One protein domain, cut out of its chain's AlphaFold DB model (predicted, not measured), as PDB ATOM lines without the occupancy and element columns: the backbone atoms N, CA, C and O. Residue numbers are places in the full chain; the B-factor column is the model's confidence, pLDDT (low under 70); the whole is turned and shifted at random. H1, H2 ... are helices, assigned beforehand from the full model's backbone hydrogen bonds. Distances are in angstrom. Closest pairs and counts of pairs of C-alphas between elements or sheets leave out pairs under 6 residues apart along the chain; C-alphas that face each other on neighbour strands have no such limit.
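What this domain is: This is residues 28 to 98 of the 105 residues of the protein "Aste57867_10575 protein" of Aphanomyces stellatus (UniProt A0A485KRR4). Three longer helices, H1, H3 and H5, stand at steep angles to one another with their centres in a triangle; short H4 lies at one end, close to all three, and short H2 lies at the other end, in the turn between H1 and H3. H1 and H3 cross, while H5 meets H3 with its first half and then splays away, so that residues 93 to 98 stick out. The printed part has 71 residues with five named helices, H1 to H5 in order, and no named strand: all helix. It is compact, with a radius of gyration of the C-alphas of 12.0 A and spans of 35 by 27 by 16 A.

Where its parts are: Find C-alpha 28 at (145.855, 218.549, 160.379); from there H1 runs through residues 28 to 45, 26.0 A long. H2 is residues 51 to 54. Find C-alpha 57 at (137.434, 203.056, 153.385), where H3 begins; it runs to residue 71, 21.0 A. H4 is residues 75 to 79. H5, residues 81 to 97, spans 25.1 A and ends at C-alpha 97, (130.700, 203.856, 134.649).

How they stand to each other: Look first at Gln 35 and Ala 61, the closest C-alphas of H1 and H3 at 5.2 A: these helices touch at a steep tilt of 57 degrees, opposite ways. H2 is apart from H4 and H5. H3, with residues 64 to 68 alone, only just touches residues 84 to 88 of H5, with 3 pairs of C-alphas within 8 A, the closest being Ile 64 and Val 88 at 7.0 A. H4 is close but not clearly touching H3, with the closest C-alphas, Leu 68 and Phe 78, 6.2 A apart. Every O i to N i+4 pair is within hydrogen-bond range in H1, H3 and H4, and 12 of 13 are in H5; H2 is too short for such a pair.

The domain as a whole: The C-alphas farthest apart, of Pro 50 and Thr 74, are 35.5 A apart. The printed part has no cut, and its four links are tight. Look for low confidence, under 70, at residues 46 to 48, 71 to 72 and 81 to 98.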
ATOM      1  N   ARG A  28     145.802 220.027 160.449       84.19
ATOM      2  CA  ARG A  28     145.855 218.549 160.379       84.19
ATOM      3  C   ARG A  28     144.752 217.884 161.210       84.19
ATOM      4  O   ARG A  28     144.342 216.765 160.906       84.19
ATOM      5  N   HIS A  29     144.293 218.542 162.276       87.12
ATOM      6  CA  HIS A  29     143.164 218.068 163.069       87.12
ATOM      7  C   HIS A  29     141.850 218.147 162.278       87.12
ATOM      8  O   HIS A  29     141.102 217.173 162.222       87.12
ATOM      9  N   ASP A  30     141.618 219.256 161.577       85.75
ATOM     10  CA  ASP A  30     140.443 219.457 160.727       85.75
ATOM     11  C   ASP A  30     140.387 218.433 159.593       85.75
ATOM     12  O   ASP A  30     139.346 217.816 159.358       85.75
ATOM     13  N   ARG A  31     141.537 218.167 158.963       85.69
ATOM     14  CA  ARG A  31     141.668 217.138 157.923       85.69
ATOM     15  C   ARG A  31     141.282 215.751 158.436       85.69
ATOM     16  O   ARG A  31     140.520 215.038 157.786       85.69
ATOM     17  N   ARG A  32     141.733 215.384 159.641       88.06
ATOM     18  CA  ARG A  32     141.359 214.112 160.284       88.06
ATOM     19  C   ARG A  32     139.864 214.037 160.599       88.06
ATOM     20  O   ARG A  32     139.248 213.010 160.329       88.06
ATOM     21  N   ARG A  33     139.257 215.120 161.097       88.50
ATOM     22  CA  ARG A  33     137.804 215.172 161.360       88.50
ATOM     23  C   ARG A  33     136.994 214.930 160.089       88.50
ATOM     24  O   ARG A  33     136.032 214.162 160.113       88.50
ATOM     25  N   VAL A  34     137.407 215.546 158.983       86.06
ATOM     26  CA  VAL A  34     136.774 215.352 157.677       86.06
ATOM     27  C   VAL A  34     136.927 213.909 157.196       86.06
ATOM     28  O   VAL A  34     135.933 213.299 156.807       86.06
ATOM     29  N   GLN A  35     138.117 213.311 157.306       87.44
ATOM     30  CA  GLN A  35     138.334 211.902 156.951       87.44
ATOM     31  C   GLN A  35     137.410 210.958 157.726       87.44
ATOM     32  O   GLN A  35     136.727 210.139 157.110       87.44
ATOM     33  N   THR A  36     137.321 211.099 159.051       88.44
ATOM     34  CA  THR A  36     136.420 210.279 159.877       88.44
ATOM     35  C   THR A  36     134.967 210.438 159.436       88.44
ATOM     36  O   THR A  36     134.243 209.451 159.297       88.44
ATOM     37  N   ARG A  37     134.545 211.669 159.133       86.81
ATOM     38  CA  ARG A  37     133.181 211.941 158.673       86.81
ATOM     39  C   ARG A  37     132.890 211.299 157.318       86.81
ATOM     40  O   ARG A  37     131.823 210.717 157.147       86.81
ATOM     41  N   ILE A  38     133.849 211.321 156.389       84.00
ATOM     42  CA  ILE A  38     133.737 210.625 155.098       84.00
ATOM     43  C   ILE A  38     133.633 209.110 155.309       84.00
ATOM     44  O   ILE A  38     132.780 208.478 154.692       84.00
ATOM     45  N   VAL A  39     134.441 208.516 156.197       84.56
ATOM     46  CA  VAL A  39     134.348 207.078 156.513       84.56
ATOM     47  C   VAL A  39     132.965 206.724 157.058       84.56
ATOM     48  O   VAL A  39     132.361 205.765 156.582       84.56
ATOM     49  N   HIS A  40     132.434 207.510 157.999       84.94
ATOM     50  CA  HIS A  40     131.100 207.279 158.561       84.94
ATOM     51  C   HIS A  40     130.008 207.385 157.491       84.94
ATOM     52  O   HIS A  40     129.121 206.539 157.443       84.94
ATOM     53  N   LEU A  41     130.096 208.362 156.584       80.25
ATOM     54  CA  LEU A  41     129.153 208.497 155.468       80.25
ATOM     55  C   LEU A  41     129.238 207.322 154.487       80.25
ATOM     56  O   LEU A  41     128.212 206.852 153.995       80.25
ATOM     57  N   LEU A  42     130.446 206.836 154.197       77.69
ATOM     58  CA  LEU A  42     130.647 205.671 153.335       77.69
ATOM     59  C   LEU A  42     130.097 204.387 153.978       77.69
ATOM     60  O   LEU A  42     129.507 203.572 153.271       77.69
ATOM     61  N   LEU A  43     130.248 204.224 155.297       79.56
ATOM     62  CA  LEU A  43     129.669 203.109 156.053       79.56
ATOM     63  C   LEU A  43     128.144 203.199 156.127       79.56
ATOM     64  O   LEU A  43     127.477 202.212 155.850       79.56
ATOM     65  N   ALA A  44     127.585 204.373 156.422       79.00
ATOM     66  CA  ALA A  44     126.137 204.572 156.489       79.00
ATOM     67  C   ALA A  44     125.443 204.286 155.146       79.00
ATOM     68  O   ALA A  44     124.330 203.776 155.115       79.00
ATOM     69  N   ARG A  45     126.116 204.565 154.021       70.75
ATOM     70  CA  ARG A  45     125.621 204.236 152.673       70.75
ATOM     71  C   ARG A  45     125.731 202.753 152.316       70.75
ATOM     72  O   ARG A  45     125.063 202.301 151.389       70.75
ATOM     73  N   ARG A  46     126.622 202.009 152.973       69.69
ATOM     74  CA  ARG A  46     126.898 200.586 152.724       69.69
ATOM     75  C   ARG A  46     127.108 199.881 154.072       69.69
ATOM     76  O   ARG A  46     128.239 199.484 154.363       69.69
ATOM     77  N   PRO A  47     126.056 199.720 154.892       69.56
ATOM     78  CA  PRO A  47     126.183 199.067 156.198       69.56
ATOM     79  C   PRO A  47     126.713 197.625 156.061       69.56
ATOM     80  O   PRO A  47     127.595 197.198 156.814       69.56
ATOM     81  N   ASP A  48     126.324 196.940 154.982       69.19
ATOM     82  CA  ASP A  48     126.725 195.563 154.666       69.19
ATOM     83  C   ASP A  48     128.056 195.459 153.901       69.19
ATOM     84  O   ASP A  48     128.327 194.467 153.221       69.19
ATOM     85  N   ALA A  49     128.914 196.489 153.949       70.75
ATOM     86  CA  ALA A  49     130.176 196.439 153.213       70.75
ATOM     87  C   ALA A  49     131.041 195.257 153.704       70.75
ATOM     88  O   ALA A  49     131.363 195.201 154.895       70.75
ATOM     89  N   PRO A  50     131.504 194.358 152.814       76.50
ATOM     90  CA  PRO A  50     132.360 193.246 153.201       76.50
ATOM     91  C   PRO A  50     133.693 193.739 153.795       76.50
ATOM     92  O   PRO A  50     134.161 194.836 153.458       76.50
ATOM     93  N   PRO A  51     134.381 192.927 154.623       76.06
ATOM     94  CA  PRO A  51     135.583 193.345 155.356       76.06
ATOM     95  C   PRO A  51     136.691 193.913 154.458       76.06
ATOM     96  O   PRO A  51     137.370 194.876 154.815       76.06
ATOM     97  N   ARG A  52     136.837 193.368 153.243       75.31
ATOM     98  CA  ARG A  52     137.793 193.851 152.231       75.31
ATOM     99  C   ARG A  52     137.502 195.282 151.772       75.31
ATOM    100  O   ARG A  52     138.438 196.021 151.480       75.31
ATOM    101  N   LEU A  53     136.228 195.674 151.696       71.88
ATOM    102  CA  LEU A  53     135.825 197.041 151.369       71.88
ATOM    103  C   LEU A  53     136.006 197.966 152.570       71.88
ATOM    104  O   LEU A  53     136.558 199.048 152.389       71.88
ATOM    105  N   ARG A  54     135.665 197.514 153.786       76.62
ATOM    106  CA  ARG A  54     135.886 198.274 155.032       76.62
ATOM    107  C   ARG A  54     137.353 198.685 155.200       76.62
ATOM    108  O   ARG A  54     137.631 199.848 155.468       76.62
ATOM    109  N   ARG A  55     138.295 197.781 154.901       81.31
ATOM    110  CA  ARG A  55     139.746 198.068 154.909       81.31
ATOM    111  C   ARG A  55     140.176 199.151 153.910       81.31
ATOM    112  O   ARG A  55     141.189 199.805 154.120       81.31
ATOM    113  N   LYS A  56     139.420 199.362 152.827       80.12
ATOM    114  CA  LYS A  56     139.713 200.377 151.799       80.12
ATOM    115  C   LYS A  56     139.075 201.738 152.100       80.12
ATOM    116  O   LYS A  56     139.440 202.715 151.446       80.12
ATOM    117  N   LEU A  57     138.149 201.819 153.060       81.81
ATOM    118  CA  LEU A  57     137.434 203.056 153.385       81.81
ATOM    119  C   LEU A  57     138.346 204.175 153.899       81.81
ATOM    120  O   LEU A  57     138.195 205.283 153.392       81.81
ATOM    121  N   PRO A  58     139.319 203.936 154.804       82.50
ATOM    122  CA  PRO A  58     140.220 204.999 155.256       82.50
ATOM    123  C   PRO A  58     141.034 205.596 154.104       82.50
ATOM    124  O   PRO A  58     141.135 206.812 153.968       82.50
ATOM    125  N   MET A  59     141.540 204.743 153.206       82.19
ATOM    126  CA  MET A  59     142.261 205.186 152.012       82.19
ATOM    127  C   MET A  59     141.355 205.999 151.077       82.19
ATOM    128  O   MET A  59     141.769 207.028 150.549       82.19
ATOM    129  N   LEU A  60     140.114 205.551 150.857       77.31
ATOM    130  CA  LEU A  60     139.157 206.275 150.021       77.31
ATOM    131  C   LEU A  60     138.779 207.627 150.642       77.31
ATOM    132  O   LEU A  60     138.733 208.627 149.932       77.31
ATOM    133  N   ALA A  61     138.578 207.674 151.958       83.50
ATOM    134  CA  ALA A  61     138.302 208.899 152.695       83.50
ATOM    135  C   ALA A  61     139.465 209.896 152.620       83.50
ATOM    136  O   ALA A  61     139.222 211.070 152.373       83.50
ATOM    137  N   ALA A  62     140.714 209.437 152.739       82.88
ATOM    138  CA  ALA A  62     141.896 210.285 152.570       82.88
ATOM    139  C   ALA A  62     141.998 210.878 151.154       82.88
ATOM    140  O   ALA A  62     142.358 212.043 150.987       82.88
ATOM    141  N   LYS A  63     141.634 210.104 150.123       77.81
ATOM    142  CA  LYS A  63     141.592 210.598 148.736       77.81
ATOM    143  C   LYS A  63     140.508 211.652 148.545       77.81
ATOM    144  O   LYS A  63     140.789 212.714 148.003       77.81
ATOM    145  N   ILE A  64     139.292 211.380 149.016       77.88
ATOM    146  CA  ILE A  64     138.177 212.334 148.947       77.88
ATOM    147  C   ILE A  64     138.525 213.608 149.721       77.88
ATOM    148  O   ILE A  64     138.301 214.702 149.217       77.88
ATOM    149  N   GLU A  65     139.132 213.475 150.899       85.94
ATOM    150  CA  GLU A  65     139.604 214.600 151.698       85.94
ATOM    151  C   GLU A  65     140.679 215.419 150.976       85.94
ATOM    152  O   GLU A  65     140.605 216.640 150.981       85.94
ATOM    153  N   THR A  66     141.637 214.781 150.306       80.56
ATOM    154  CA  THR A  66     142.672 215.495 149.540       80.56
ATOM    155  C   THR A  66     142.054 216.321 148.415       80.56
ATOM    156  O   THR A  66     142.413 217.481 148.232       80.56
ATOM    157  N   ILE A  67     141.083 215.752 147.697       74.25
ATOM    158  CA  ILE A  67     140.347 216.472 146.655       74.25
ATOM    159  C   ILE A  67     139.547 217.615 147.303       74.25
ATOM    160  O   ILE A  67     139.546 218.736 146.793       74.25
ATOM    161  N   LEU A  68     138.914 217.369 148.459       75.62
ATOM    162  CA  LEU A  68     138.212 218.395 149.236       75.62
ATOM    163  C   LEU A  68     139.111 219.569 149.580       75.62
ATOM    164  O   LEU A  68     138.771 220.692 149.238       75.62
ATOM    165  N   PHE A  69     140.270 219.289 150.161       77.44
ATOM    166  CA  PHE A  69     141.270 220.274 150.535       77.44
ATOM    167  C   PHE A  69     141.776 221.082 149.332       77.44
ATOM    168  O   PHE A  69     141.957 222.288 149.441       77.44
ATOM    169  N   GLN A  70     141.959 220.438 148.177       73.38
ATOM    170  CA  GLN A  70     142.418 221.102 146.954       73.38
ATOM    171  C   GLN A  70     141.379 222.034 146.323       73.38
ATOM    172  O   GLN A  70     141.768 222.987 145.658       73.38
ATOM    173  N   CYS A  71     140.081 221.767 146.494       67.81
ATOM    174  CA  CYS A  71     139.038 222.622 145.911       67.81
ATOM    175  C   CYS A  71     138.351 223.540 146.926       67.81
ATOM    176  O   CYS A  71     137.616 224.429 146.509       67.81
ATOM    177  N   ALA A  72     138.531 223.307 148.227       69.00
ATOM    178  CA  ALA A  72     137.906 224.124 149.252       69.00
ATOM    179  C   ALA A  72     138.551 225.510 149.302       69.00
ATOM    180  O   ALA A  72     139.773 225.640 149.346       69.00
ATOM    181  N   THR A  73     137.720 226.546 149.327       70.75
ATOM    182  CA  THR A  73     138.187 227.945 149.351       70.75
ATOM    183  C   THR A  73     138.447 228.455 150.765       70.75
ATOM    184  O   THR A  73     139.276 229.338 150.977       70.75
ATOM    185  N   THR A  74     137.752 227.890 151.749       75.62
ATOM    186  CA  THR A  74     137.830 228.276 153.159       75.62
ATOM    187  C   THR A  74     137.751 227.045 154.055       75.62
ATOM    188  O   THR A  74     137.353 225.960 153.624       75.62
ATOM    189  N   ARG A  75     138.115 227.206 155.331       79.12
ATOM    190  CA  ARG A  75     137.960 226.147 156.337       79.12
ATOM    191  C   ARG A  75     136.499 225.718 156.482       79.12
ATOM    192  O   ARG A  75     136.232 224.526 156.586       79.12
ATOM    193  N   ASP A  76     135.573 226.671 156.456       77.50
ATOM    194  CA  ASP A  76     134.135 226.403 156.523       77.50
ATOM    195  C   ASP A  76     133.642 225.625 155.304       77.50
ATOM    196  O   ASP A  76     132.919 224.646 155.459       77.50
ATOM    197  N   ASP A  77     134.115 225.970 154.106       74.38
ATOM    198  CA  ASP A  77     133.811 225.233 152.875       74.38
ATOM    199  C   ASP A  77     134.381 223.800 152.890       74.38
ATOM    200  O   ASP A  77     133.710 222.847 152.484       74.38
ATOM    201  N   PHE A  78     135.583 223.623 153.450       77.75
ATOM    202  CA  PHE A  78     136.204 222.311 153.671       77.75
ATOM    203  C   PHE A  78     135.436 221.455 154.689       77.75
ATOM    204  O   PHE A  78     135.340 220.236 154.538       77.75
ATOM    205  N   MET A  79     134.890 222.084 155.732       79.19
ATOM    206  CA  MET A  79     134.097 221.415 156.764       79.19
ATOM    207  C   MET A  79     132.624 221.233 156.391       79.19
ATOM    208  O   MET A  79     131.909 220.518 157.102       79.19
ATOM    209  N   ASN A  80     132.160 221.848 155.302       76.75
ATOM    210  CA  ASN A  80     130.752 221.856 154.944       76.75
ATOM    211  C   ASN A  80     130.273 220.443 154.537       76.75
ATOM    212  O   ASN A  80     130.765 219.863 153.567       76.75
ATOM    213  N   PRO A  81     129.286 219.860 155.239       65.81
ATOM    214  CA  PRO A  81     128.789 218.520 154.928       65.81
ATOM    215  C   PRO A  81     128.107 218.432 153.552       65.81
ATOM    216  O   PRO A  81     128.136 217.369 152.929       65.81
ATOM    217  N   SER A  82     127.535 219.529 153.048       63.72
ATOM    218  CA  SER A  82     126.824 219.563 151.764       63.72
ATOM    219  C   SER A  82     127.777 219.426 150.571       63.72
ATOM    220  O   SER A  82     127.501 218.669 149.637       63.72
ATOM    221  N   THR A  83     128.949 220.073 150.627       62.59
ATOM    222  CA  THR A  83     130.009 219.936 149.607       62.59
ATOM    223  C   THR A  83     130.635 218.540 149.658       62.59
ATOM    224  O   THR A  83     130.928 217.931 148.625       62.59
ATOM    225  N   LEU A  84     130.752 217.985 150.865       63.41
ATOM    226  CA  LEU A  84     131.218 216.629 151.118       63.41
ATOM    227  C   LEU A  84     130.318 215.580 150.448       63.41
ATOM    228  O   LEU A  84     130.800 214.721 149.710       63.41
ATOM    229  N   MET A  85     129.003 215.652 150.673       59.12
ATOM    230  CA  MET A  85     128.042 214.681 150.142       59.12
ATOM    231  C   MET A  85     127.968 214.702 148.616       59.12
ATOM    232  O   MET A  85     127.957 213.622 148.014       59.12
ATOM    233  N   PHE A  86     127.967 215.894 148.008       63.00
ATOM    234  CA  PHE A  86     127.975 216.077 146.555       63.00
ATOM    235  C   PHE A  86     129.207 215.422 145.914       63.00
ATOM    236  O   PHE A  86     129.104 214.682 144.936       63.00
ATOM    237  N   ARG A  87     130.384 215.599 146.517       62.31
ATOM    238  CA  ARG A  87     131.649 215.098 145.960       62.31
ATOM    239  C   ARG A  87     131.859 213.610 146.213       62.31
ATOM    240  O   ARG A  87     132.329 212.899 145.327       62.31
ATOM    241  N   VAL A  88     131.433 213.098 147.370       62.28
ATOM    242  CA  VAL A  88     131.385 211.646 147.613       62.28
ATOM    243  C   VAL A  88     130.414 210.976 146.628       62.28
ATOM    244  O   VAL A  88     130.696 209.876 146.151       62.28
ATOM    245  N   ALA A  89     129.284 211.618 146.297       60.00
ATOM    246  CA  ALA A  89     128.347 211.104 145.296       60.00
ATOM    247  C   ALA A  89     128.985 211.023 143.897       60.00
ATOM    248  O   ALA A  89     128.851 209.986 143.250       60.00
ATOM    249  N   GLN A  90     129.760 212.033 143.481       56.81
ATOM    250  CA  GLN A  90     130.505 211.993 142.215       56.81
ATOM    251  C   GLN A  90     131.541 210.858 142.158       56.81
ATOM    252  O   GLN A  90     131.651 210.168 141.145       56.81
ATOM    253  N   VAL A  91     132.259 210.586 143.254       51.59
ATOM    254  CA  VAL A  91     133.202 209.449 143.319       51.59
ATOM    255  C   VAL A  91     132.486 208.099 143.166       51.59
ATOM    256  O   VAL A  91     133.021 207.181 142.538       51.59
ATOM    257  N   HIS A  92     131.264 207.969 143.689       48.59
ATOM    258  CA  HIS A  92     130.432 206.780 143.487       48.59
ATOM    259  C   HIS A  92     130.021 206.594 142.022       48.59
ATOM    260  O   HIS A  92     130.066 205.470 141.520       48.59
ATOM    261  N   THR A  93     129.669 207.674 141.320       44.94
ATOM    262  CA  THR A  93     129.255 207.610 139.910       44.94
ATOM    263  C   THR A  93     130.401 207.171 138.997       44.94
ATOM    264  O   THR A  93     130.174 206.424 138.047       44.94
ATOM    265  N   ILE A  94     131.641 207.551 139.323       45.88
ATOM    266  CA  ILE A  94     132.839 207.153 138.565       45.88
ATOM    267  C   ILE A  94     133.047 205.630 138.613       45.88
ATOM    268  O   ILE A  94     133.331 205.019 137.588       45.88
ATOM    269  N   ARG A  95     132.815 204.978 139.764       42.16
ATOM    270  CA  ARG A  95     132.930 203.509 139.880       42.16
ATOM    271  C   ARG A  95     131.788 202.723 139.234       42.16
ATOM    272  O   ARG A  95     131.928 201.518 139.048       42.16
ATOM    273  N   CYS A  96     130.680 203.375 138.890       38.56
ATOM    274  CA  CYS A  96     129.559 202.743 138.191       38.56
ATOM    275  C   CYS A  96     129.643 202.869 136.661       38.56
ATOM    276  O   CYS A  96     128.900 202.173 135.976       38.56
ATOM    277  N   LYS A  97     130.548 203.691 136.109       34.56
ATOM    278  CA  LYS A  97     130.700 203.856 134.649       34.56
ATOM    279  C   LYS A  97     131.760 202.963 133.995       34.56
ATOM    280  O   LYS A  97     131.753 202.834 132.778       34.56
ATOM    281  N   GLU A  98     132.599 202.273 134.767       42.44
ATOM    282  CA  GLU A  98     133.618 201.351 134.223       42.44
ATOM    283  C   GLU A  98     133.063 199.954 133.861       42.44
ATOM    284  O   GLU A  98     133.817 199.050 133.520       42.44
TER     285      GLU A  98